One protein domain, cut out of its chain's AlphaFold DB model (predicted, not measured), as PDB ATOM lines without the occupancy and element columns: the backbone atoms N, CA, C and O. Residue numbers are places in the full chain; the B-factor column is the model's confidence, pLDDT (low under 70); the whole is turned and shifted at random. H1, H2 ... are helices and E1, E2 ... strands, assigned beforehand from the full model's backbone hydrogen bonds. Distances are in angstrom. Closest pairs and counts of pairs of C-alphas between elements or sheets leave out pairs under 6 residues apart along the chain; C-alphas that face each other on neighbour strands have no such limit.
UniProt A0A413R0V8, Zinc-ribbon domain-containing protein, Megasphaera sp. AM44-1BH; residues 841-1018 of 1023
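This is residues 841 to 1018 of the 1023 residues of the protein "Zinc-ribbon domain-containing protein" of Megasphaera sp. AM44-1BH (UniProt A0A413R0V8). With little regular structure, the backbone mostly winds in stacked turns with E4 to E8 along one side; H2 packs between E5 and a small sheet, E1 E3 E2, and H3 and E9 cap the far end. The 178 printed residues include three named helices and nine strands, 58 residues, mixed in class. It is compact, radius of gyration of the C-alphas 15.7 A, spanning 47 by 31 by 26 A.

E1 is residues 841-843, beginning at C-alpha (-5.087, 20.452, -16.589). Next come H1 846-851, H2 857-866, E2 872-874, E3 881-884, E4 907-911, E5 929-932, E6 951-953, E7 974-976, E8 994-998, H3 1002-1009 and E9 1014-1017, ending at (-22.139, 16.408, -51.140).

H2 is on the mixed sheet E1 E3 E2, closest C-alphas Ala 863 and Ala 872, 5.4 A. Over E5, it runs along the parallel strands E4 E5 E6, height 8.6 A; N 910 and O 931 are within hydrogen-bond range, 2.7 A. E8, H3, E9 form a strand-helix-strand unit with right-handed crossover. In the helices every O i to N i+4 pair is within range.

The printed part has no cut; links E3 to E4 through E7 to E8 are long; 41 residues have pLDDT under 70.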
ATOM      1  N   ARG A 841      -3.991  19.575 -17.046       64.06
ATOM      2  CA  ARG A 841      -5.087  20.452 -16.589       64.06
ATOM      3  C   ARG A 841      -6.436  19.969 -17.107       64.06
ATOM      4  O   ARG A 841      -6.500  19.402 -18.186       64.06
ATOM      5  N   ILE A 842      -7.510  20.217 -16.356       62.41
ATOM      6  CA  ILE A 842      -8.879  19.813 -16.706       62.41
ATOM      7  C   ILE A 842      -9.818  21.032 -16.676       62.41
ATOM      8  O   ILE A 842      -9.846  21.738 -15.668       62.41
ATOM      9  N   TYR A 843     -10.606  21.262 -17.738       63.09
ATOM     10  CA  TYR A 843     -11.579  22.367 -17.825       63.09
ATOM     11  C   TYR A 843     -12.993  21.926 -18.196       63.09
ATOM     12  O   TYR A 843     -13.176  21.080 -19.067       63.09
ATOM     13  N   VAL A 844     -13.983  22.574 -17.568       56.53
ATOM     14  CA  VAL A 844     -15.428  22.362 -17.811       56.53
ATOM     15  C   VAL A 844     -16.188  23.688 -17.991       56.53
ATOM     16  O   VAL A 844     -17.180  23.747 -18.715       56.53
ATOM     17  N   VAL A 845     -15.698  24.776 -17.382       59.81
ATOM     18  CA  VAL A 845     -16.329  26.107 -17.387       59.81
ATOM     19  C   VAL A 845     -15.432  27.132 -18.075       59.81
ATOM     20  O   VAL A 845     -14.253  27.260 -17.732       59.81
ATOM     21  N   LYS A 846     -15.991  27.908 -19.012       68.00
ATOM     22  CA  LYS A 846     -15.236  28.827 -19.883       68.00
ATOM     23  C   LYS A 846     -14.414  29.839 -19.089       68.00
ATOM     24  O   LYS A 846     -13.218  29.982 -19.321       68.00
ATOM     25  N   SER A 847     -15.028  30.466 -18.088       65.75
ATOM     26  CA  SER A 847     -14.368  31.486 -17.268       65.75
ATOM     27  C   SER A 847     -13.129  30.967 -16.534       65.75
ATOM     28  O   SER A 847     -12.264  31.754 -16.167       65.75
ATOM     29  N   GLN A 848     -13.038  29.658 -16.280       62.81
ATOM     30  CA  GLN A 848     -11.878  29.052 -15.628       62.81
ATOM     31  C   GLN A 848     -10.715  28.847 -16.609       62.81
ATOM     32  O   GLN A 848      -9.572  29.116 -16.248       62.81
ATOM     33  N   ALA A 849     -11.004  28.432 -17.845       64.06
ATOM     34  CA  ALA A 849     -10.000  28.341 -18.904       64.06
ATOM     35  C   ALA A 849      -9.468  29.737 -19.286       64.06
ATOM     36  O   ALA A 849      -8.256  29.924 -19.392       64.06
ATOM     37  N   GLU A 850     -10.356  30.736 -19.397       70.19
ATOM     38  CA  GLU A 850      -9.987  32.127 -19.711       70.19
ATOM     39  C   GLU A 850      -9.073  32.724 -18.637       70.19
ATOM     40  O   GLU A 850      -8.021  33.275 -18.955       70.19
ATOM     41  N   LYS A 851      -9.421  32.548 -17.354       65.19
ATOM     42  CA  LYS A 851      -8.588  32.996 -16.220       65.19
ATOM     43  C   LYS A 851      -7.187  32.385 -16.224       65.19
ATOM     44  O   LYS A 851      -6.252  33.005 -15.726       65.19
ATOM     45  N   ASN A 852      -7.042  31.186 -16.780       61.19
ATOM     46  CA  ASN A 852      -5.773  30.472 -16.841       61.19
ATOM     47  C   ASN A 852      -4.954  30.770 -18.108       61.19
ATOM     48  O   ASN A 852      -3.854  30.228 -18.253       61.19
ATOM     49  N   GLY A 853      -5.465  31.623 -19.007       66.56
ATOM     50  CA  GLY A 853      -4.848  31.893 -20.308       66.56
ATOM     51  C   GLY A 853      -4.788  30.653 -21.205       66.56
ATOM     52  O   GLY A 853      -3.947  30.586 -22.090       66.56
ATOM     53  N   ASP A 854      -5.645  29.670 -20.925       66.56
ATOM     54  CA  ASP A 854      -5.700  28.345 -21.553       66.56
ATOM     55  C   ASP A 854      -7.001  28.177 -22.357       66.56
ATOM     56  O   ASP A 854      -7.433  27.062 -22.635       66.56
ATOM     57  N   TYR A 855      -7.699  29.277 -22.655       79.69
ATOM     58  CA  TYR A 855      -8.908  29.259 -23.469       79.69
ATOM     59  C   TYR A 855      -8.564  29.624 -24.907       79.69
ATOM     60  O   TYR A 855      -8.505  30.799 -25.262       79.69
ATOM     61  N   ASP A 856      -8.370  28.595 -25.721       84.62
ATOM     62  CA  ASP A 856      -8.269  28.710 -27.170       84.62
ATOM     63  C   ASP A 856      -9.458  27.976 -27.799       84.62
ATOM     64  O   ASP A 856      -9.590  26.755 -27.699       84.62
ATOM     65  N   ARG A 857     -10.359  28.739 -28.422       86.56
ATOM     66  CA  ARG A 857     -11.603  28.207 -28.984       86.56
ATOM     67  C   ARG A 857     -11.348  27.260 -30.155       86.56
ATOM     68  O   ARG A 857     -11.998  26.218 -30.242       86.56
ATOM     69  N   ASP A 858     -10.407  27.608 -31.024       87.19
ATOM     70  CA  ASP A 858     -10.097  26.822 -32.214       87.19
ATOM     71  C   ASP A 858      -9.362  25.536 -31.817       87.19
ATOM     72  O   ASP A 858      -9.696  24.456 -32.314       87.19
ATOM     73  N   ALA A 859      -8.452  25.608 -30.839       86.25
ATOM     74  CA  ALA A 859      -7.802  24.423 -30.284       86.25
ATOM     75  C   ALA A 859      -8.784  23.509 -29.528       86.25
ATOM     76  O   ALA A 859      -8.701  22.287 -29.666       86.25
ATOM     77  N   ILE A 860      -9.764  24.069 -28.802       85.75
ATOM     78  CA  ILE A 860     -10.853  23.305 -28.163       85.75
ATOM     79  C   ILE A 860     -11.664  22.541 -29.213       85.75
ATOM     80  O   ILE A 860     -11.875  21.334 -29.076       85.75
ATOM     81  N   VAL A 861     -12.096  23.216 -30.282       87.19
ATOM     82  CA  VAL A 861     -12.860  22.580 -31.365       87.19
ATOM     83  C   VAL A 861     -12.023  21.509 -32.073       87.19
ATOM     84  O   VAL A 861     -12.528  20.415 -32.333       87.19
ATOM     85  N   ALA A 862     -10.740  21.768 -32.332       88.31
ATOM     86  CA  ALA A 862      -9.829  20.787 -32.926       88.31
ATOM     87  C   ALA A 862      -9.632  19.552 -32.028       88.31
ATOM     88  O   ALA A 862      -9.647  18.419 -32.520       88.31
ATOM     89  N   ALA A 863      -9.508  19.748 -30.712       85.69
ATOM     90  CA  ALA A 863      -9.405  18.670 -29.731       85.69
ATOM     91  C   ALA A 863     -10.663  17.792 -29.715       85.69
ATOM     92  O   ALA A 863     -10.559  16.565 -29.716       85.69
ATOM     93  N   ILE A 864     -11.843  18.422 -29.744       85.44
ATOM     94  CA  ILE A 864     -13.146  17.741 -29.766       85.44
ATOM     95  C   ILE A 864     -13.307  16.930 -31.045       85.44
ATOM     96  O   ILE A 864     -13.654  15.757 -30.969       85.44
ATOM     97  N   ARG A 865     -12.983  17.503 -32.208       84.56
ATOM     98  CA  ARG A 865     -13.022  16.772 -33.485       84.56
ATOM     99  C   ARG A 865     -12.109  15.543 -33.481       84.56
ATOM    100  O   ARG A 865     -12.447  14.534 -34.087       84.56
ATOM    101  N   ARG A 866     -10.961  15.611 -32.795       87.38
ATOM    102  CA  ARG A 866     -10.014  14.489 -32.693       87.38
ATOM    103  C   ARG A 866     -10.477  13.403 -31.721       87.38
ATOM    104  O   ARG A 866     -10.272  12.225 -31.997       87.38
ATOM    105  N   CYS A 867     -11.026  13.790 -30.573       84.06
ATOM    106  CA  CYS A 867     -11.470  12.871 -29.525       84.06
ATOM    107  C   CYS A 867     -12.670  13.466 -28.763       84.06
ATOM    108  O   CYS A 867     -12.473  14.111 -27.733       84.06
ATOM    109  N   PRO A 868     -13.914  13.245 -29.232       81.25
ATOM    110  CA  PRO A 868     -15.104  13.851 -28.628       81.25
ATOM    111  C   PRO A 868     -15.353  13.426 -27.173       81.25
ATOM    112  O   PRO A 868     -15.808  14.216 -26.360       81.25
ATOM    113  N   GLU A 869     -15.033  12.183 -26.807       75.94
ATOM    114  CA  GLU A 869     -15.295  11.656 -25.457       75.94
ATOM    115  C   GLU A 869     -14.364  12.233 -24.388       75.94
ATOM    116  O   GLU A 869     -14.760  12.429 -23.239       75.94
ATOM    117  N   LYS A 870     -13.101  12.462 -24.756       78.81
ATOM    118  CA  LYS A 870     -12.050  12.969 -23.864       78.81
ATOM    119  C   LYS A 870     -11.137  13.918 -24.640       78.81
ATOM    120  O   LYS A 870      -9.995  13.552 -24.937       78.81
ATOM    121  N   PRO A 871     -11.641  15.100 -25.020       80.06
ATOM    122  CA  PRO A 871     -10.868  16.041 -25.804       80.06
ATOM    123  C   PRO A 871      -9.691  16.548 -24.989       80.06
ATOM    124  O   PRO A 871      -9.850  16.990 -23.854       80.06
ATOM    125  N   ALA A 872      -8.505  16.503 -25.579       82.75
ATOM    126  CA  ALA A 872      -7.321  17.087 -24.984       82.75
ATOM    127  C   ALA A 872      -6.439  17.723 -26.058       82.75
ATOM    128  O   ALA A 872      -6.345  17.222 -27.180       82.75
ATOM    129  N   TYR A 873      -5.804  18.830 -25.705       83.94
ATOM    130  CA  TYR A 873      -4.855  19.552 -26.538       83.94
ATOM    131  C   TYR A 873      -3.778  20.181 -25.664       83.94
ATOM    132  O   TYR A 873      -3.927  20.273 -24.452       83.94
ATOM    133  N   GLN A 874      -2.681  20.603 -26.273       81.81
ATOM    134  CA  GLN A 874      -1.614  21.295 -25.568       81.81
ATOM    135  C   GLN A 874      -1.845  22.800 -25.689       81.81
ATOM    136  O   GLN A 874      -2.238  23.266 -26.758       81.81
ATOM    137  N   SER A 875      -1.626  23.554 -24.613       78.19
ATOM    138  CA  SER A 875      -1.684  25.018 -24.644       78.19
ATOM    139  C   SER A 875      -0.801  25.584 -25.760       78.19
ATOM    140  O   SER A 875       0.191  24.967 -26.146       78.19
ATOM    141  N   GLU A 876      -1.130  26.778 -26.255       71.44
ATOM    142  CA  GLU A 876      -0.414  27.427 -27.366       71.44
ATOM    143  C   GLU A 876       1.099  27.591 -27.095       71.44
ATOM    144  O   GLU A 876       1.921  27.524 -28.005       71.44
ATOM    145  N   ASP A 877       1.488  27.720 -25.821       70.88
ATOM    146  CA  ASP A 877       2.886  27.786 -25.376       70.88
ATOM    147  C   ASP A 877       3.609  26.422 -25.312       70.88
ATOM    148  O   ASP A 877       4.804  26.375 -25.010       70.88
ATOM    149  N   GLY A 878       2.914  25.310 -25.576       70.81
ATOM    150  CA  GLY A 878       3.460  23.952 -25.560       70.81
ATOM    151  C   GLY A 878       3.781  23.408 -24.165       70.81
ATOM    152  O   GLY A 878       4.450  22.384 -24.045       70.81
ATOM    153  N   MET A 879       3.352  24.067 -23.088       65.69
ATOM    154  CA  MET A 879       3.800  23.715 -21.733       65.69
ATOM    155  C   MET A 879       2.770  22.939 -20.912       65.69
ATOM    156  O   MET A 879       3.142  22.316 -19.915       65.69
ATOM    157  N   ARG A 880       1.487  22.974 -21.289       71.12
ATOM    158  CA  ARG A 880       0.390  22.402 -20.496       71.12
ATOM    159  C   ARG A 880      -0.472  21.488 -21.345       71.12
ATOM    160  O   ARG A 880      -0.967  21.895 -22.391       71.12
ATOM    161  N   ASP A 881      -0.716  20.287 -20.842       75.31
ATOM    162  CA  ASP A 881      -1.679  19.369 -21.440       75.31
ATOM    163  C   ASP A 881      -3.070  19.703 -20.900       75.31
ATOM    164  O   ASP A 881      -3.368  19.489 -19.725       75.31
ATOM    165  N   ILE A 882      -3.934  20.245 -21.745       76.12
ATOM    166  CA  ILE A 882      -5.295  20.651 -21.415       76.12
ATOM    167  C   ILE A 882      -6.260  19.541 -21.811       76.12
ATOM    168  O   ILE A 882      -6.417  19.226 -22.981       76.12
ATOM    169  N   SER A 883      -6.966  18.985 -20.837       76.56
ATOM    170  CA  SER A 883      -8.095  18.078 -21.028       76.56
ATOM    171  C   SER A 883      -9.403  18.851 -20.847       76.56
ATOM    172  O   SER A 883      -9.652  19.457 -19.807       76.56
ATOM    173  N   ILE A 884     -10.263  18.845 -21.854       71.88
ATOM    174  CA  ILE A 884     -11.612  19.401 -21.774       71.88
ATOM    175  C   ILE A 884     -12.510  18.269 -21.302       71.88
ATOM    176  O   ILE A 884     -12.685  17.274 -21.999       71.88
ATOM    177  N   HIS A 885     -13.067  18.404 -20.107       71.06
ATOM    178  CA  HIS A 885     -14.020  17.427 -19.610       71.06
ATOM    179  C   HIS A 885     -15.417  17.806 -20.100       71.06
ATOM    180  O   HIS A 885     -15.929  18.854 -19.691       71.06
ATOM    181  N   PRO A 886     -16.034  16.996 -20.980       64.88
ATOM    182  CA  PRO A 886     -17.376  17.281 -21.440       64.88
ATOM    183  C   PRO A 886     -18.379  17.222 -20.303       64.88
ATOM    184  O   PRO A 886     -18.279  16.394 -19.393       64.88
ATOM    185  N   TRP A 887     -19.425  18.024 -20.436       67.94
ATOM    186  CA  TRP A 887     -20.666  17.743 -19.746       67.94
ATOM    187  C   TRP A 887     -21.406  16.611 -20.470       67.94
ATOM    188  O   TRP A 887     -21.657  16.707 -21.673       67.94
ATOM    189  N   THR A 888     -21.725  15.532 -19.754       54.06
ATOM    190  CA  THR A 888     -22.335  14.319 -20.321       54.06
ATOM    191  C   THR A 888     -23.616  13.946 -19.592       54.06
ATOM    192  O   THR A 888     -23.642  13.972 -18.366       54.06
ATOM    193  N   MET A 889     -24.645  13.503 -20.319       49.94
ATOM    194  CA  MET A 889     -25.820  12.857 -19.721       49.94
ATOM    195  C   MET A 889     -25.734  11.345 -19.873       49.94
ATOM    196  O   MET A 889     -25.614  10.823 -20.985       49.94
ATOM    197  N   SER A 890     -25.834  10.629 -18.759       40.97
ATOM    198  CA  SER A 890     -25.768   9.167 -18.739       40.97
ATOM    199  C   SER A 890     -27.113   8.477 -19.004       40.97
ATOM    200  O   SER A 890     -27.094   7.347 -19.482       40.97
ATOM    201  N   PHE A 891     -28.269   9.128 -18.774       37.88
ATOM    202  CA  PHE A 891     -29.572   8.426 -18.816       37.88
ATOM    203  C   PHE A 891     -30.767   9.153 -19.456       37.88
ATOM    204  O   PHE A 891     -31.806   8.520 -19.647       37.88
ATOM    205  N   GLN A 892     -30.671  10.442 -19.806       45.53
ATOM    206  CA  GLN A 892     -31.793  11.177 -20.413       45.53
ATOM    207  C   GLN A 892     -31.657  11.292 -21.936       45.53
ATOM    208  O   GLN A 892     -30.565  11.516 -22.457       45.53
ATOM    209  N   LYS A 893     -32.792  11.154 -22.639       51.97
ATOM    210  CA  LYS A 893     -32.889  11.286 -24.102       51.97
ATOM    211  C   LYS A 893     -33.175  12.708 -24.584       51.97
ATOM    212  O   LYS A 893     -33.237  12.923 -25.789       51.97
ATOM    213  N   CYS A 894     -33.352  13.683 -23.705       50.81
ATOM    214  CA  CYS A 894     -33.673  15.051 -24.099       50.81
ATOM    215  C   CYS A 894     -33.030  16.069 -23.159       50.81
ATOM    216  O   CYS A 894     -32.833  15.785 -21.980       50.81
ATOM    217  N   ILE A 895     -32.731  17.249 -23.697       59.47
ATOM    218  CA  ILE A 895     -32.405  18.458 -22.944       59.47
ATOM    219  C   ILE A 895     -33.686  19.291 -22.870       59.47
ATOM    220  O   ILE A 895     -34.303  19.523 -23.905       59.47
ATOM    221  N   GLY A 896     -34.099  19.683 -21.663       43.78
ATOM    222  CA  GLY A 896     -35.334  20.444 -21.436       43.78
ATOM    223  C   GLY A 896     -35.267  21.898 -21.912       43.78
ATOM    224  O   GLY A 896     -34.196  22.398 -22.259       43.78
ATOM    225  N   GLU A 897     -36.421  22.563 -21.915       45.81
ATOM    226  CA  GLU A 897     -36.541  23.996 -22.205       45.81
ATOM    227  C   GLU A 897     -35.797  24.846 -21.160       45.81
ATOM    228  O   GLU A 897     -35.738  24.471 -19.988       45.81
ATOM    229  N   ASP A 898     -35.164  25.940 -21.603       48.03
ATOM    230  CA  ASP A 898     -34.364  26.893 -20.803       48.03
ATOM    231  C   ASP A 898     -33.222  26.275 -19.954       48.03
ATOM    232  O   ASP A 898     -32.524  26.986 -19.227       48.03
ATOM    233  N   ALA A 899     -32.979  24.962 -20.059       48.47
ATOM    234  CA  ALA A 899     -32.218  24.174 -19.083       48.47
ATOM    235  C   ALA A 899     -30.800  24.695 -18.804       48.47
ATOM    236  O   ALA A 899     -30.291  24.599 -17.686       48.47
ATOM    237  N   TYR A 900     -30.152  25.237 -19.827       60.91
ATOM    238  CA  TYR A 900     -28.821  25.820 -19.763       60.91
ATOM    239  C   TYR A 900     -28.800  27.215 -20.366       60.91
ATOM    240  O   TYR A 900     -27.757  27.607 -20.883       60.91
ATOM    241  N   MET A 901     -29.902  27.965 -20.315       59.06
ATOM    242  CA  MET A 901     -29.937  29.351 -20.777       59.06
ATOM    243  C   MET A 901     -28.882  30.188 -20.027       59.06
ATOM    244  O   MET A 901     -28.731  30.085 -18.809       59.06
ATOM    245  N   ASN A 902     -28.119  31.015 -20.746       64.81
ATOM    246  CA  ASN A 902     -27.034  31.854 -20.212       64.81
ATOM    247  C   ASN A 902     -25.920  31.090 -19.456       64.81
ATOM    248  O   ASN A 902     -25.198  31.662 -18.632       64.81
ATOM    249  N   SER A 903     -25.743  29.801 -19.744       68.88
ATOM    250  CA  SER A 903     -24.753  28.944 -19.091       68.88
ATOM    251  C   SER A 903     -23.306  29.282 -19.480       68.88
ATOM    252  O   SER A 903     -23.020  29.830 -20.546       68.88
ATOM    253  N   SER A 904     -22.363  28.914 -18.607       73.19
ATOM    254  CA  SER A 904     -20.912  29.097 -18.795       73.19
ATOM    255  C   SER A 904     -20.160  27.817 -19.197       73.19
ATOM    256  O   SER A 904     -18.923  27.796 -19.182       73.19
ATOM    257  N   LEU A 905     -20.897  26.760 -19.561       74.12
ATOM    258  CA  LEU A 905     -20.347  25.495 -20.061       74.12
ATOM    259  C   LEU A 905     -19.450  25.713 -21.284       74.12
ATOM    260  O   LEU A 905     -19.739  26.563 -22.119       74.12
ATOM    261  N   ILE A 906     -18.377  24.924 -21.397       78.38
ATOM    262  CA  ILE A 906     -17.510  24.921 -22.589       78.38
ATOM    263  C   ILE A 906     -18.035  23.936 -23.634       78.38
ATOM    264  O   ILE A 906     -18.193  24.298 -24.798       78.38
ATOM    265  N   TYR A 907     -18.276  22.688 -23.225       83.12
ATOM    266  CA  TYR A 907     -18.527  21.578 -24.139       83.12
ATOM    267  C   TYR A 907     -19.560  20.597 -23.579       83.12
ATOM    268  O   TYR A 907     -19.450  20.159 -22.433       83.12
ATOM    269  N   VAL A 908     -20.531  20.229 -24.414       83.44
ATOM    270  CA  VAL A 908     -21.513  19.174 -24.135       83.44
ATOM    271  C   VAL A 908     -21.242  17.969 -25.035       83.44
ATOM    272  O   VAL A 908     -21.307  18.089 -26.259       83.44
ATOM    273  N   TYR A 909     -20.992  16.803 -24.433       80.06
ATOM    274  CA  TYR A 909     -20.923  15.508 -25.117       80.06
ATOM    275  C   TYR A 909     -22.136  14.652 -24.731       80.06
ATOM    276  O   TYR A 909     -22.203  14.035 -23.669       80.06
ATOM    277  N   GLY A 910     -23.118  14.612 -25.623       70.38
ATOM    278  CA  GLY A 910     -24.308  13.774 -25.533       70.38
ATOM    279  C   GLY A 910     -24.154  12.370 -26.121       70.38
ATOM    280  O   GLY A 910     -25.072  11.563 -25.972       70.38
ATOM    281  N   GLY A 911     -23.041  12.066 -26.802       80.56
ATOM    282  CA  GLY A 911     -22.787  10.755 -27.413       80.56
ATOM    283  C   GLY A 911     -23.971  10.264 -28.257       80.56
ATOM    284  O   GLY A 911     -24.449  10.973 -29.139       80.56
ATOM    285  N   THR A 912     -24.479   9.062 -27.978       78.56
ATOM    286  CA  THR A 912     -25.712   8.520 -28.590       78.56
ATOM    287  C   THR A 912     -26.964   8.699 -27.726       78.56
ATOM    288  O   THR A 912     -28.019   8.161 -28.065       78.56
ATOM    289  N   ASN A 913     -26.848   9.377 -26.585       60.66
ATOM    290  CA  ASN A 913     -27.884   9.387 -25.555       60.66
ATOM    291  C   ASN A 913     -28.925  10.476 -25.804       60.66
ATOM    292  O   ASN A 913     -30.102  10.244 -25.555       60.66
ATOM    293  N   ILE A 914     -28.522  11.621 -26.355       70.50
ATOM    294  CA  ILE A 914     -29.410  12.768 -26.573       70.50
ATOM    295  C   ILE A 914     -30.157  12.623 -27.902       70.50
ATOM    296  O   ILE A 914     -29.552  12.501 -28.963       70.50
ATOM    297  N   SER A 915     -31.485  12.644 -27.815       72.94
ATOM    298  CA  SER A 915     -32.439  12.600 -28.924       72.94
ATOM    299  C   SER A 915     -33.126  13.947 -29.180       72.94
ATOM    300  O   SER A 915     -33.516  14.182 -30.312       72.94
ATOM    301  N   TYR A 916     -33.277  14.841 -28.198       65.56
ATOM    302  CA  TYR A 916     -33.960  16.133 -28.403       65.56
ATOM    303  C   TYR A 916     -33.321  17.274 -27.619       65.56
ATOM    304  O   TYR A 916     -32.788  17.046 -26.532       65.56
ATOM    305  N   ILE A 917     -33.387  18.484 -28.172       73.88
ATOM    306  CA  ILE A 917     -32.900  19.717 -27.549       73.88
ATOM    307  C   ILE A 917     -34.061  20.706 -27.468       73.88
ATOM    308  O   ILE A 917     -34.609  21.080 -28.504       73.88
ATOM    309  N   GLY A 918     -34.424  21.074 -26.240       50.91
ATOM    310  CA  GLY A 918     -35.581  21.897 -25.916       50.91
ATOM    311  C   GLY A 918     -35.469  23.357 -26.345       50.91
ATOM    312  O   GLY A 918     -34.400  23.838 -26.729       50.91
ATOM    313  N   GLU A 919     -36.592  24.065 -26.260       62.53
ATOM    314  CA  GLU A 919     -36.665  25.485 -26.590       62.53
ATOM    315  C   GLU A 919     -35.747  26.303 -25.674       62.53
ATOM    316  O   GLU A 919     -35.582  25.985 -24.500       62.53
ATOM    317  N   ASN A 920     -35.052  27.305 -26.221       61.16
ATOM    318  CA  ASN A 920     -34.077  28.131 -25.486       61.16
ATOM    319  C   ASN A 920     -33.010  27.360 -24.675       61.16
ATOM    320  O   ASN A 920     -32.331  27.967 -23.842       61.16
ATOM    321  N   ALA A 921     -32.831  26.050 -24.888       68.75
ATOM    322  CA  ALA A 921     -32.071  25.188 -23.981       68.75
ATOM    323  C   ALA A 921     -30.662  25.712 -23.678       68.75
ATOM    324  O   ALA A 921     -30.162  25.543 -22.575       68.75
ATOM    325  N   PHE A 922     -30.027  26.371 -24.641       81.06
ATOM    326  CA  PHE A 922     -28.735  27.032 -24.520       81.06
ATOM    327  C   PHE A 922     -28.796  28.512 -24.912       81.06
ATOM    328  O   PHE A 922     -27.757  29.102 -25.184       81.06
ATOM    329  N   ALA A 923     -29.967  29.148 -24.958       81.31
ATOM    330  CA  ALA A 923     -30.060  30.528 -25.425       81.31
ATOM    331  C   ALA A 923     -29.168  31.472 -24.590       81.31
ATOM    332  O   ALA A 923     -29.146  31.421 -23.360       81.31
ATOM    333  N   GLY A 924     -28.377  32.308 -25.261       80.81
ATOM    334  CA  GLY A 924     -27.417  33.228 -24.636       80.81
ATOM    335  C   GLY A 924     -26.188  32.568 -23.993       80.81
ATOM    336  O   GLY A 924     -25.386  33.252 -23.352       80.81
ATOM    337  N   SER A 925     -26.008  31.254 -24.142       81.88
ATOM    338  CA  SER A 925     -24.938  30.521 -23.462       81.88
ATOM    339  C   SER A 925     -23.565  30.727 -24.074       81.88
ATOM    340  O   SER A 925     -23.387  30.960 -25.269       81.88
ATOM    341  N   LYS A 926     -22.545  30.578 -23.227       84.06
ATOM    342  CA  LYS A 926     -21.129  30.666 -23.603       84.06
ATOM    343  C   LYS A 926     -20.546  29.326 -24.073       84.06
ATOM    344  O   LYS A 926     -19.327  29.148 -24.029       84.06
ATOM    345  N   ILE A 927     -21.416  28.408 -24.499       89.44
ATOM    346  CA  ILE A 927     -21.048  27.098 -25.034       89.44
ATOM    347  C   ILE A 927     -20.208  27.262 -26.297       89.44
ATOM    348  O   ILE A 927     -20.529  28.065 -27.166       89.44
ATOM    349  N   VAL A 928     -19.108  26.514 -26.374       90.56
ATOM    350  CA  VAL A 928     -18.191  26.517 -27.521       90.56
ATOM    351  C   VAL A 928     -18.547  25.409 -28.495       90.56
ATOM    352  O   VAL A 928     -18.517  25.613 -29.709       90.56
ATOM    353  N   ALA A 929     -18.875  24.235 -27.959       90.06
ATOM    354  CA  ALA A 929     -19.129  23.057 -28.761       90.06
ATOM    355  C   ALA A 929     -20.255  22.188 -28.197       90.06
ATOM    356  O   ALA A 929     -20.416  22.056 -26.980       90.06
ATOM    357  N   PHE A 930     -20.983  21.536 -29.096       91.31
ATOM    358  CA  PHE A 930     -22.008  20.549 -28.785       91.31
ATOM    359  C   PHE A 930     -21.800  19.310 -29.656       91.31
ATOM    360  O   PHE A 930     -21.630  19.429 -30.866       91.31
ATOM    361  N   TYR A 931     -21.803  18.122 -29.054       89.06
ATOM    362  CA  TYR A 931     -21.632  16.862 -29.773       89.06
ATOM    363  C   TYR A 931     -22.639  15.820 -29.299       89.06
ATOM    364  O   TYR A 931     -22.570  15.351 -28.166       89.06
ATOM    365  N   ALA A 932     -23.530  15.394 -30.180       86.44
ATOM    366  CA  ALA A 932     -24.392  14.233 -30.015       86.44
ATOM    367  C   ALA A 932     -24.643  13.611 -31.397       86.44
ATOM    368  O   ALA A 932     -24.491  14.267 -32.409       86.44
ATOM    369  N   THR A 933     -24.985  12.332 -31.484       85.00
ATOM    370  CA  THR A 933     -25.027  11.609 -32.777       85.00
ATOM    371  C   THR A 933     -26.391  11.011 -33.102       85.00
ATOM    372  O   THR A 933     -26.606  10.507 -34.203       85.00
ATOM    373  N   LYS A 934     -27.327  11.044 -32.147       82.50
ATOM    374  CA  LYS A 934     -28.691  10.515 -32.298       82.50
ATOM    375  C   LYS A 934     -29.764  11.573 -32.050       82.50
ATOM    376  O   LYS A 934     -30.892  11.215 -31.712       82.50
ATOM    377  N   VAL A 935     -29.424  12.850 -32.224       83.81
ATOM    378  CA  VAL A 935     -30.392  13.940 -32.070       83.81
ATOM    379  C   VAL A 935     -31.393  13.859 -33.214       83.81
ATOM    380  O   VAL A 935     -31.014  13.736 -34.372       83.81
ATOM    381  N   LYS A 936     -32.670  13.904 -32.853       79.62
ATOM    382  CA  LYS A 936     -33.844  13.842 -33.717       79.62
ATOM    383  C   LYS A 936     -34.549  15.183 -33.858       79.62
ATOM    384  O   LYS A 936     -35.205  15.389 -34.868       79.62
ATOM    385  N   GLY A 937     -34.431  16.089 -32.888       74.12
ATOM    386  CA  GLY A 937     -35.045  17.414 -32.995       74.12
ATOM    387  C   GLY A 937     -34.329  18.484 -32.183       74.12
ATOM    388  O   GLY A 937     -33.875  18.215 -31.068       74.12
ATOM    389  N   ILE A 938     -34.253  19.686 -32.752       84.88
ATOM    390  CA  ILE A 938     -33.758  20.907 -32.105       84.88
ATOM    391  C   ILE A 938     -34.869  21.949 -32.180       84.88
ATOM    392  O   ILE A 938     -35.295  22.306 -33.280       84.88
ATOM    393  N   TRP A 939     -35.354  22.387 -31.022       81.75
ATOM    394  CA  TRP A 939     -36.542  23.235 -30.930       81.75
ATOM    395  C   TRP A 939     -36.231  24.726 -31.013       81.75
ATOM    396  O   TRP A 939     -35.071  25.135 -31.158       81.75
ATOM    397  N   ALA A 940     -37.297  25.526 -30.973       74.62
ATOM    398  CA  ALA A 940     -37.229  26.952 -31.220       74.62
ATOM    399  C   ALA A 940     -36.188  27.621 -30.315       74.62
ATOM    400  O   ALA A 940     -36.081  27.337 -29.121       74.62
ATOM    401  N   ARG A 941     -35.365  28.500 -30.893       86.50
ATOM    402  CA  ARG A 941     -34.371  29.303 -30.161       86.50
ATOM    403  C   ARG A 941     -33.357  28.498 -29.326       86.50
ATOM    404  O   ARG A 941     -32.653  29.094 -28.511       86.50
ATOM    405  N   ALA A 942     -33.226  27.181 -29.524       82.88
ATOM    406  CA  ALA A 942     -32.426  26.297 -28.668       82.88
ATOM    407  C   ALA A 942     -30.986  26.783 -28.436       82.88
ATOM    408  O   ALA A 942     -30.487  26.689 -27.321       82.88
ATOM    409  N   PHE A 943     -30.326  27.343 -29.450       95.12
ATOM    410  CA  PHE A 943     -28.987  27.932 -29.350       95.12
ATOM    411  C   PHE A 943     -28.978  29.440 -29.629       95.12
ATOM    412  O   PHE A 943     -27.910  30.014 -29.840       95.12
ATOM    413  N   LYS A 944     -30.134  30.115 -29.605       94.88
ATOM    414  CA  LYS A 944     -30.226  31.531 -29.978       94.88
ATOM    415  C   LYS A 944     -29.277  32.395 -29.151       94.88
ATOM    416  O   LYS A 944     -29.276  32.344 -27.923       94.88
ATOM    417  N   GLY A 945     -28.469  33.220 -29.806       93.19
ATOM    418  CA  GLY A 945     -27.542  34.121 -29.122       93.19
ATOM    419  C   GLY A 945     -26.341  33.424 -28.475       93.19
ATOM    420  O   GLY A 945     -25.650  34.054 -27.669       93.19
ATOM    421  N   CYS A 946     -26.060  32.155 -28.803       94.00
ATOM    422  CA  CYS A 946     -24.830  31.477 -28.393       94.00
ATOM    423  C   CYS A 946     -23.621  32.066 -29.123       94.00
ATOM    424  O   CYS A 946     -23.110  31.515 -30.098       94.00
ATOM    425  N   ARG A 947     -23.127  33.203 -28.632       91.44
ATOM    426  CA  ARG A 947     -22.070  33.957 -29.316       91.44
ATOM    427  C   ARG A 947     -20.768  33.187 -29.469       91.44
ATOM    428  O   ARG A 947     -20.009  33.502 -30.369       91.44
ATOM    429  N   GLU A 948     -20.497  32.206 -28.619       89.62
ATOM    430  CA  GLU A 948     -19.240  31.447 -28.605       89.62
ATOM    431  C   GLU A 948     -19.328  30.107 -29.343       89.62
ATOM    432  O   GLU A 948     -18.297  29.467 -29.571       89.62
ATOM    433  N   LEU A 949     -20.535  29.691 -29.733       94.00
ATOM    434  CA  LEU A 949     -20.775  28.390 -30.336       94.00
ATOM    435  C   LEU A 949     -20.093  28.327 -31.699       94.00
ATOM    436  O   LEU A 949     -20.371  29.132 -32.580       94.00
ATOM    437  N   SER A 950     -19.166  27.384 -31.837       91.56
ATOM    438  CA  SER A 950     -18.308  27.244 -33.020       91.56
ATOM    439  C   SER A 950     -18.335  25.842 -33.620       91.56
ATOM    440  O   SER A 950     -17.954  25.669 -34.776       91.56
ATOM    441  N   TYR A 951     -18.787  24.835 -32.866       91.12
ATOM    442  CA  TYR A 951     -18.896  23.466 -33.361       91.12
ATOM    443  C   TYR A 951     -20.162  22.776 -32.856       91.12
ATOM    444  O   TYR A 951     -20.421  22.738 -31.656       91.12
ATOM    445  N   VAL A 952     -20.937  22.213 -33.778       92.12
ATOM    446  CA  VAL A 952     -22.139  21.435 -33.477       92.12
ATOM    447  C   VAL A 952     -22.104  20.164 -34.311       92.12
ATOM    448  O   VAL A 952     -22.038  20.230 -35.536       92.12
ATOM    449  N   GLU A 953     -22.177  19.023 -33.637       88.94
ATOM    450  CA  GLU A 953     -22.379  17.709 -34.237       88.94
ATOM    451  C   GLU A 953     -23.662  17.118 -33.655       88.94
ATOM    452  O   GLU A 953     -23.812  17.057 -32.432       88.94
ATOM    453  N   VAL A 954     -24.591  16.711 -34.520       85.25
ATOM    454  CA  VAL A 954     -25.892  16.130 -34.123       85.25
ATOM    455  C   VAL A 954     -26.168  14.760 -34.762       85.25
ATOM    456  O   VAL A 954     -27.157  14.098 -34.431       85.25
ATOM    457  N   GLY A 955     -25.247  14.292 -35.613       78.25
ATOM    458  CA  GLY A 955     -25.338  13.033 -36.346       78.25
ATOM    459  C   GLY A 955     -26.410  13.034 -37.435       78.25
ATOM    460  O   GLY A 955     -26.855  14.078 -37.907       78.25
ATOM    461  N   ASN A 956     -26.823  11.829 -37.845       78.12
ATOM    462  CA  ASN A 956     -27.615  11.631 -39.065       78.12
ATOM    463  C   ASN A 956     -29.107  11.353 -38.825       78.12
ATOM    464  O   ASN A 956     -29.819  10.958 -39.740       78.12
ATOM    465  N   CYS A 957     -29.571  11.505 -37.586       75.38
ATOM    466  CA  CYS A 957     -30.930  11.141 -37.173       75.38
ATOM    467  C   CYS A 957     -31.873  12.347 -37.049       75.38
ATOM    468  O   CYS A 957     -32.958  12.190 -36.490       75.38
ATOM    469  N   LEU A 958     -31.440  13.537 -37.474       82.81
ATOM    470  CA  LEU A 958     -32.125  14.793 -37.192       82.81
ATOM    471  C   LEU A 958     -33.356  14.978 -38.081       82.81
ATOM    472  O   LEU A 958     -33.228  15.302 -39.249       82.81
ATOM    473  N   ASP A 959     -34.553  14.877 -37.511       78.56
ATOM    474  CA  ASP A 959     -35.803  15.042 -38.250       78.56
ATOM    475  C   ASP A 959     -36.267  16.506 -38.324       78.56
ATOM    476  O   ASP A 959     -36.872  16.887 -39.329       78.56
ATOM    477  N   SER A 960     -36.048  17.312 -37.274       79.62
ATOM    478  CA  SER A 960     -36.624  18.664 -37.165       79.62
ATOM    479  C   SER A 960     -35.662  19.733 -36.630       79.62
ATOM    480  O   SER A 960     -35.005  19.550 -35.602       79.62
ATOM    481  N   LEU A 961     -35.637  20.878 -37.315       87.00
ATOM    482  CA  LEU A 961     -35.053  22.151 -36.892       87.00
ATOM    483  C   LEU A 961     -36.180  23.177 -36.797       87.00
ATOM    484  O   LEU A 961     -36.922  23.350 -37.758       87.00
ATOM    485  N   GLU A 962     -36.325  23.845 -35.663       84.38
ATOM    486  CA  GLU A 962     -37.421  24.792 -35.435       84.38
ATOM    487  C   GLU A 962     -36.948  26.255 -35.453       84.38
ATOM    488  O   GLU A 962     -35.765  26.542 -35.655       84.38
ATOM    489  N   ASP A 963     -37.891  27.184 -35.290       85.44
ATOM    490  CA  ASP A 963     -37.692  28.613 -35.529       85.44
ATOM    491  C   ASP A 963     -36.522  29.196 -34.727       85.44
ATOM    492  O   ASP A 963     -36.387  28.978 -33.521       85.44
ATOM    493  N   GLU A 964     -35.657  29.958 -35.399       92.62
ATOM    494  CA  GLU A 964     -34.509  30.640 -34.786       92.62
ATOM    495  C   GLU A 964     -33.543  29.725 -33.995       92.62
ATOM    496  O   GLU A 964     -32.777  30.215 -33.158       92.62
ATOM    497  N   ALA A 965     -33.546  28.404 -34.230       90.25
ATOM    498  CA  ALA A 965     -32.786  27.441 -33.423       90.25
ATOM    499  C   ALA A 965     -31.287  27.774 -33.289       90.25
ATOM    500  O   ALA A 965     -30.711  27.531 -32.230       90.25
ATOM    501  N   PHE A 966     -30.670  28.369 -34.314       95.31
ATOM    502  CA  PHE A 966     -29.279  28.840 -34.324       95.31
ATOM    503  C   PHE A 966     -29.171  30.330 -34.684       95.31
ATOM    504  O   PHE A 966     -28.168  30.757 -35.261       95.31
ATOM    505  N   ALA A 967     -30.185  31.138 -34.366       93.62
ATOM    506  CA  ALA A 967     -30.129  32.574 -34.612       93.62
ATOM    507  C   ALA A 967     -29.064  33.259 -33.734       93.62
ATOM    508  O   ALA A 967     -28.773  32.826 -32.618       93.62
ATOM    509  N   ASP A 968     -28.477  34.347 -34.224       95.12
ATOM    510  CA  ASP A 968     -27.510  35.187 -33.507       95.12
ATOM    511  C   ASP A 968     -26.273  34.418 -32.972       95.12
ATOM    512  O   ASP A 968     -25.761  34.703 -31.882       95.12
ATOM    513  N   CYS A 969     -25.773  33.447 -33.746       95.31
ATOM    514  CA  CYS A 969     -24.593  32.622 -33.449       95.31
ATOM    515  C   CYS A 969     -23.390  33.003 -34.343       95.31
ATOM    516  O   CYS A 969     -22.978  32.224 -35.201       95.31
ATOM    517  N   PRO A 970     -22.765  34.182 -34.158       93.00
ATOM    518  CA  PRO A 970     -21.792  34.752 -35.098       93.00
ATOM    519  C   PRO A 970     -20.509  33.933 -35.311       93.00
ATOM    520  O   PRO A 970     -19.785  34.183 -36.269       93.00
ATOM    521  N   ASN A 971     -20.186  32.999 -34.412       91.81
ATOM    522  CA  ASN A 971     -18.967  32.188 -34.489       91.81
ATOM    523  C   ASN A 971     -19.195  30.774 -35.049       91.81
ATOM    524  O   ASN A 971     -18.226  30.037 -35.247       91.81
ATOM    525  N   LEU A 972     -20.443  30.406 -35.356       92.19
ATOM    526  CA  LEU A 972     -20.766  29.127 -35.971       92.19
ATOM    527  C   LEU A 972     -20.510  29.216 -37.478       92.19
ATOM    528  O   LEU A 972     -21.344  29.706 -38.230       92.19
ATOM    529  N   LYS A 973     -19.327  28.763 -37.911       87.69
ATOM    530  CA  LYS A 973     -18.878  28.890 -39.310       87.69
ATOM    531  C   LYS A 973     -19.328  27.751 -40.211       87.69
ATOM    532  O   LYS A 973     -19.562  27.969 -41.387       87.69
ATOM    533  N   THR A 974     -19.406  26.535 -39.684       86.62
ATOM    534  CA  THR A 974     -19.742  25.343 -40.471       86.62
ATOM    535  C   THR A 974     -20.626  24.419 -39.658       86.62
ATOM    536  O   THR A 974     -20.297  24.146 -38.499       86.62
ATOM    537  N   ILE A 975     -21.681  23.883 -40.266       88.31
ATOM    538  CA  ILE A 975     -22.532  22.867 -39.639       88.31
ATOM    539  C   ILE A 975     -22.935  21.808 -40.661       88.31
ATOM    540  O   ILE A 975     -23.244  22.132 -41.805       88.31
ATOM    541  N   LYS A 976     -22.910  20.537 -40.256       84.75
ATOM    542  CA  LYS A 976     -23.269  19.404 -41.111       84.75
ATOM    543  C   LYS A 976     -24.612  18.841 -40.675       84.75
ATOM    544  O   LYS A 976     -24.791  18.491 -39.510       84.75
ATOM    545  N   PHE A 977     -25.519  18.694 -41.631       81.06
ATOM    546  CA  PHE A 977     -26.768  17.961 -41.462       81.06
ATOM    547  C   PHE A 977     -26.958  17.031 -42.658       81.06
ATOM    548  O   PHE A 977     -26.551  17.337 -43.777       81.06
ATOM    549  N   THR A 978     -27.555  15.865 -42.440       68.81
ATOM    550  CA  THR A 978     -27.756  14.887 -43.519       68.81
ATOM    551  C   THR A 978     -29.106  15.051 -44.195       68.81
ATOM    552  O   THR A 978     -29.156  15.410 -45.368       68.81
ATOM    553  N   ALA A 979     -30.196  14.832 -43.464       68.88
ATOM    554  CA  ALA A 979     -31.552  14.979 -43.974       68.88
ATOM    555  C   ALA A 979     -32.456  15.499 -42.860       68.88
ATOM    556  O   ALA A 979     -32.579  14.829 -41.847       68.88
ATOM    557  N   VAL A 980     -33.074  16.668 -43.054       77.94
ATOM    558  CA  VAL A 980     -33.988  17.293 -42.088       77.94
ATOM    559  C   VAL A 980     -35.362  17.415 -42.733       77.94
ATOM    560  O   VAL A 980     -35.498  18.017 -43.792       77.94
ATOM    561  N   THR A 981     -36.387  16.834 -42.116       76.50
ATOM    562  CA  THR A 981     -37.748  16.801 -42.685       76.50
ATOM    563  C   THR A 981     -38.567  18.054 -42.393       76.50
ATOM    564  O   THR A 981     -39.412  18.417 -43.203       76.50
ATOM    565  N   HIS A 982     -38.314  18.720 -41.264       79.25
ATOM    566  CA  HIS A 982     -39.017  19.936 -40.843       79.25
ATOM    567  C   HIS A 982     -38.012  21.045 -40.548       79.25
ATOM    568  O   HIS A 982     -37.099  20.829 -39.752       79.25
ATOM    569  N   ILE A 983     -38.173  22.208 -41.180       87.00
ATOM    570  CA  ILE A 983     -37.273  23.357 -41.031       87.00
ATOM    571  C   ILE A 983     -38.122  24.593 -40.725       87.00
ATOM    572  O   ILE A 983     -39.012  24.940 -41.498       87.00
ATOM    573  N   GLY A 984     -37.863  25.217 -39.579       80.56
ATOM    574  CA  GLY A 984     -38.522  26.435 -39.120       80.56
ATOM    575  C   GLY A 984     -38.054  27.698 -39.843       80.56
ATOM    576  O   GLY A 984     -37.196  27.666 -40.727       80.56
ATOM    577  N   LYS A 985     -38.610  28.842 -39.450       86.06
ATOM    578  CA  LYS A 985     -38.232  30.165 -39.968       86.06
ATOM    579  C   LYS A 985     -36.959  30.672 -39.292       86.06
ATOM    580  O   LYS A 985     -36.716  30.410 -38.115       86.06
ATOM    581  N   ASP A 986     -36.152  31.444 -40.021       90.69
ATOM    582  CA  ASP A 986     -35.023  32.201 -39.459       90.69
ATOM    583  C   ASP A 986     -33.985  31.353 -38.685       90.69
ATOM    584  O   ASP A 986     -33.258  31.867 -37.831       90.69
ATOM    585  N   VAL A 987     -33.855  30.056 -38.999       92.19
ATOM    586  CA  VAL A 987     -33.010  29.092 -38.258       92.19
ATOM    587  C   VAL A 987     -31.576  29.593 -38.058       92.19
ATOM    588  O   VAL A 987     -31.019  29.416 -36.979       92.19
ATOM    589  N   PHE A 988     -30.995  30.252 -39.067       93.81
ATOM    590  CA  PHE A 988     -29.631  30.803 -39.053       93.81
ATOM    591  C   PHE A 988     -29.603  32.333 -39.185       93.81
ATOM    592  O   PHE A 988     -28.655  32.908 -39.724       93.81
ATOM    593  N   LYS A 989     -30.645  33.025 -38.718       92.75
ATOM    594  CA  LYS A 989     -30.693  34.493 -38.748       92.75
ATOM    595  C   LYS A 989     -29.476  35.090 -38.039       92.75
ATOM    596  O   LYS A 989     -29.178  34.715 -36.912       92.75
ATOM    597  N   ASN A 990     -28.780  36.027 -38.686       90.75
ATOM    598  CA  ASN A 990     -27.540  36.645 -38.185       90.75
ATOM    599  C   ASN A 990     -26.409  35.646 -37.845       90.75
ATOM    600  O   ASN A 990     -25.539  35.950 -37.024       90.75
ATOM    601  N   THR A 991     -26.398  34.474 -38.482       93.00
ATOM    602  CA  THR A 991     -25.410  33.414 -38.249       93.00
ATOM    603  C   THR A 991     -24.673  33.111 -39.558       93.00
ATOM    604  O   THR A 991     -25.257  32.491 -40.446       93.00
ATOM    605  N   PRO A 992     -23.413  33.564 -39.727       88.38
ATOM    606  CA  PRO A 992     -22.653  33.430 -40.972       88.38
ATOM    607  C   PRO A 992     -22.084  32.009 -41.121       88.38
ATOM    608  O   PRO A 992     -20.878  31.787 -40.993       88.38
ATOM    609  N   VAL A 993     -22.975  31.042 -41.341       91.88
ATOM    610  CA  VAL A 993     -22.665  29.612 -41.398       91.88
ATOM    611  C   VAL A 993     -22.677  29.088 -42.831       91.88
ATOM    612  O   VAL A 993     -23.568  29.404 -43.614       91.88
ATOM    613  N   THR A 994     -21.716  28.224 -43.145       91.88
ATOM    614  CA  THR A 994     -21.751  27.340 -44.308       91.88
ATOM    615  C   THR A 994     -22.371  26.002 -43.906       91.88
ATOM    616  O   THR A 994     -21.857  25.298 -43.028       91.88
ATOM    617  N   VAL A 995     -23.493  25.643 -44.523       89.38
ATOM    618  CA  VAL A 995     -24.214  24.397 -44.243       89.38
ATOM    619  C   VAL A 995     -23.733  23.298 -45.187       89.38
ATOM    620  O   VAL A 995     -23.791  23.442 -46.404       89.38
ATOM    621  N   LEU A 996     -23.267  22.182 -44.631       87.62
ATOM    622  CA  LEU A 996     -22.907  20.987 -45.388       87.62
ATOM    623  C   LEU A 996     -24.111  20.043 -45.395       87.62
ATOM    624  O   LEU A 996     -24.437  19.450 -44.362       87.62
ATOM    625  N   CYS A 997     -24.770  19.898 -46.542       84.00
ATOM    626  CA  CYS A 997     -25.962  19.062 -46.693       84.00
ATOM    627  C   CYS A 997     -26.031  18.393 -48.073       84.00
ATOM    628  O   CYS A 997     -25.287  18.726 -48.992       84.00
ATOM    629  N   TRP A 998     -26.916  17.408 -48.221       80.56
ATOM    630  CA  TRP A 998     -27.126  16.744 -49.506       80.56
ATOM    631  C   TRP A 998     -27.793  17.699 -50.508       80.56
ATOM    632  O   TRP A 998     -28.784  18.350 -50.171       80.56
ATOM    633  N   SER A 999     -27.281  17.739 -51.744       77.88
ATOM    634  CA  SER A 999     -27.706  18.655 -52.823       77.88
ATOM    635  C   SER A 999     -29.184  18.567 -53.226       77.88
ATOM    636  O   SER A 999     -29.672  19.465 -53.901       77.88
ATOM    637  N   GLY A1000     -29.893  17.506 -52.830       75.31
ATOM    638  CA  GLY A1000     -31.329  17.324 -53.076       75.31
ATOM    639  C   GLY A1000     -32.213  17.418 -51.828       75.31
ATOM    640  O   GLY A1000     -33.363  16.984 -51.874       75.31
ATOM    641  N   SER A1001     -31.684  17.886 -50.692       81.94
ATOM    642  CA  SER A1001     -32.438  17.972 -49.433       81.94
ATOM    643  C   SER A1001     -33.254  19.264 -49.325       81.94
ATOM    644  O   SER A1001     -32.821  20.316 -49.779       81.94
ATOM    645  N   SER A1002     -34.375  19.219 -48.601       83.50
ATOM    646  CA  SER A1002     -35.153  20.407 -48.192       83.50
ATOM    647  C   SER A1002     -34.303  21.470 -47.484       83.50
ATOM    648  O   SER A1002     -34.586  22.661 -47.566       83.50
ATOM    649  N   LEU A1003     -33.235  21.048 -46.802       85.62
ATOM    650  CA  LEU A1003     -32.279  21.952 -46.173       85.62
ATOM    651  C   LEU A1003     -31.401  22.687 -47.193       85.62
ATOM    652  O   LEU A1003     -31.087  23.855 -46.983       85.62
ATOM    653  N   TYR A1004     -31.020  22.027 -48.288       87.06
ATOM    654  CA  TYR A1004     -30.292  22.665 -49.384       87.06
ATOM    655  C   TYR A1004     -31.130  23.782 -50.014       87.06
ATOM    656  O   TYR A1004     -30.639  24.902 -50.167       87.06
ATOM    657  N   ASP A1005     -32.405  23.501 -50.292       86.88
ATOM    658  CA  ASP A1005     -33.340  24.481 -50.851       86.88
ATOM    659  C   ASP A1005     -33.544  25.663 -49.893       86.88
ATOM    660  O   ASP A1005     -33.339  26.814 -50.283       86.88
ATOM    661  N   TYR A1006     -33.800  25.386 -48.607       89.69
ATOM    662  CA  TYR A1006     -33.914  26.412 -47.565       89.69
ATOM    663  C   TYR A1006     -32.682  27.330 -47.506       89.69
ATOM    664  O   TYR A1006     -32.818  28.555 -47.434       89.69
ATOM    665  N   CYS A1007     -31.469  26.766 -47.552       88.88
ATOM    666  CA  CYS A1007     -30.237  27.554 -47.532       88.88
ATOM    667  C   CYS A1007     -30.126  28.467 -48.758       88.88
ATOM    668  O   CYS A1007     -29.778  29.639 -48.620       88.88
ATOM    669  N   ARG A1008     -30.465  27.965 -49.951       88.44
ATOM    670  CA  ARG A1008     -30.421  28.745 -51.198       88.44
ATOM    671  C   ARG A1008     -31.437  29.883 -51.205       88.44
ATOM    672  O   ARG A1008     -31.091  30.983 -51.631       88.44
ATOM    673  N   GLU A1009     -32.648  29.634 -50.715       89.62
ATOM    674  CA  GLU A1009     -33.719  30.633 -50.626       89.62
ATOM    675  C   GLU A1009     -33.396  31.755 -49.633       89.62
ATOM    676  O   GLU A1009     -33.694  32.919 -49.896       89.62
ATOM    677  N   ASN A1010     -32.726  31.425 -48.526       87.19
ATOM    678  CA  ASN A1010     -32.368  32.379 -47.472       87.19
ATOM    679  C   ASN A1010     -30.958  32.980 -47.632       87.19
ATOM    680  O   ASN A1010     -30.489  33.688 -46.742       87.19
ATOM    681  N   GLY A1011     -30.271  32.713 -48.751       86.94
ATOM    682  CA  GLY A1011     -28.938  33.260 -49.034       86.94
ATOM    683  C   GLY A1011     -27.838  32.769 -48.085       86.94
ATOM    684  O   GLY A1011     -26.880  33.495 -47.834       86.94
ATOM    685  N   ILE A1012     -27.987  31.561 -47.544       90.50
ATOM    686  CA  ILE A1012     -27.033  30.916 -46.638       90.50
ATOM    687  C   ILE A1012     -26.036  30.108 -47.476       90.50
ATOM    688  O   ILE A1012     -26.432  29.361 -48.377       90.50
ATOM    689  N   ASP A1013     -24.746  30.239 -47.171       89.88
ATOM    690  CA  ASP A1013     -23.694  29.498 -47.865       89.88
ATOM    691  C   ASP A1013     -23.886  27.986 -47.669       89.88
ATOM    692  O   ASP A1013     -24.135  27.509 -46.561       89.88
ATOM    693  N   VAL A1014     -23.775  27.213 -48.750       88.62
ATOM    694  CA  VAL A1014     -24.024  25.766 -48.735       88.62
ATOM    695  C   VAL A1014     -22.948  25.016 -49.513       88.62
ATOM    696  O   VAL A1014     -22.621  25.372 -50.646       88.62
ATOM    697  N   GLU A1015     -22.421  23.954 -48.910       88.12
ATOM    698  CA  GLU A1015     -21.469  23.026 -49.521       88.12
ATOM    699  C   GLU A1015     -22.148  21.658 -49.733       88.12
ATOM    700  O   GLU A1015     -22.325  20.896 -48.776       88.12
ATOM    701  N   PRO A1016     -22.577  21.338 -50.968       78.31
ATOM    702  CA  PRO A1016     -23.262  20.085 -51.258       78.31
ATOM    703  C   PRO A1016     -22.312  18.879 -51.320       78.31
ATOM    704  O   PRO A1016     -21.205  18.984 -51.847       78.31
ATOM    705  N   TYR A1017     -22.788  17.707 -50.891       76.38
ATOM    706  CA  TYR A1017     -22.139  16.408 -51.140       76.38
ATOM    707  C   TYR A1017     -23.131  15.366 -51.684       76.38
ATOM    708  O   TYR A1017     -24.347  15.520 -51.542       76.38
ATOM    709  N   ASP A1018     -22.613  14.299 -52.302       68.25
ATOM    710  CA  ASP A1018     -23.409  13.232 -52.925       68.25
ATOM    711  C   ASP A1018     -23.772  12.119 -51.924       68.25
ATOM    712  O   ASP A1018     -22.954  11.703 -51.099       68.25
TER     713      ASP A1018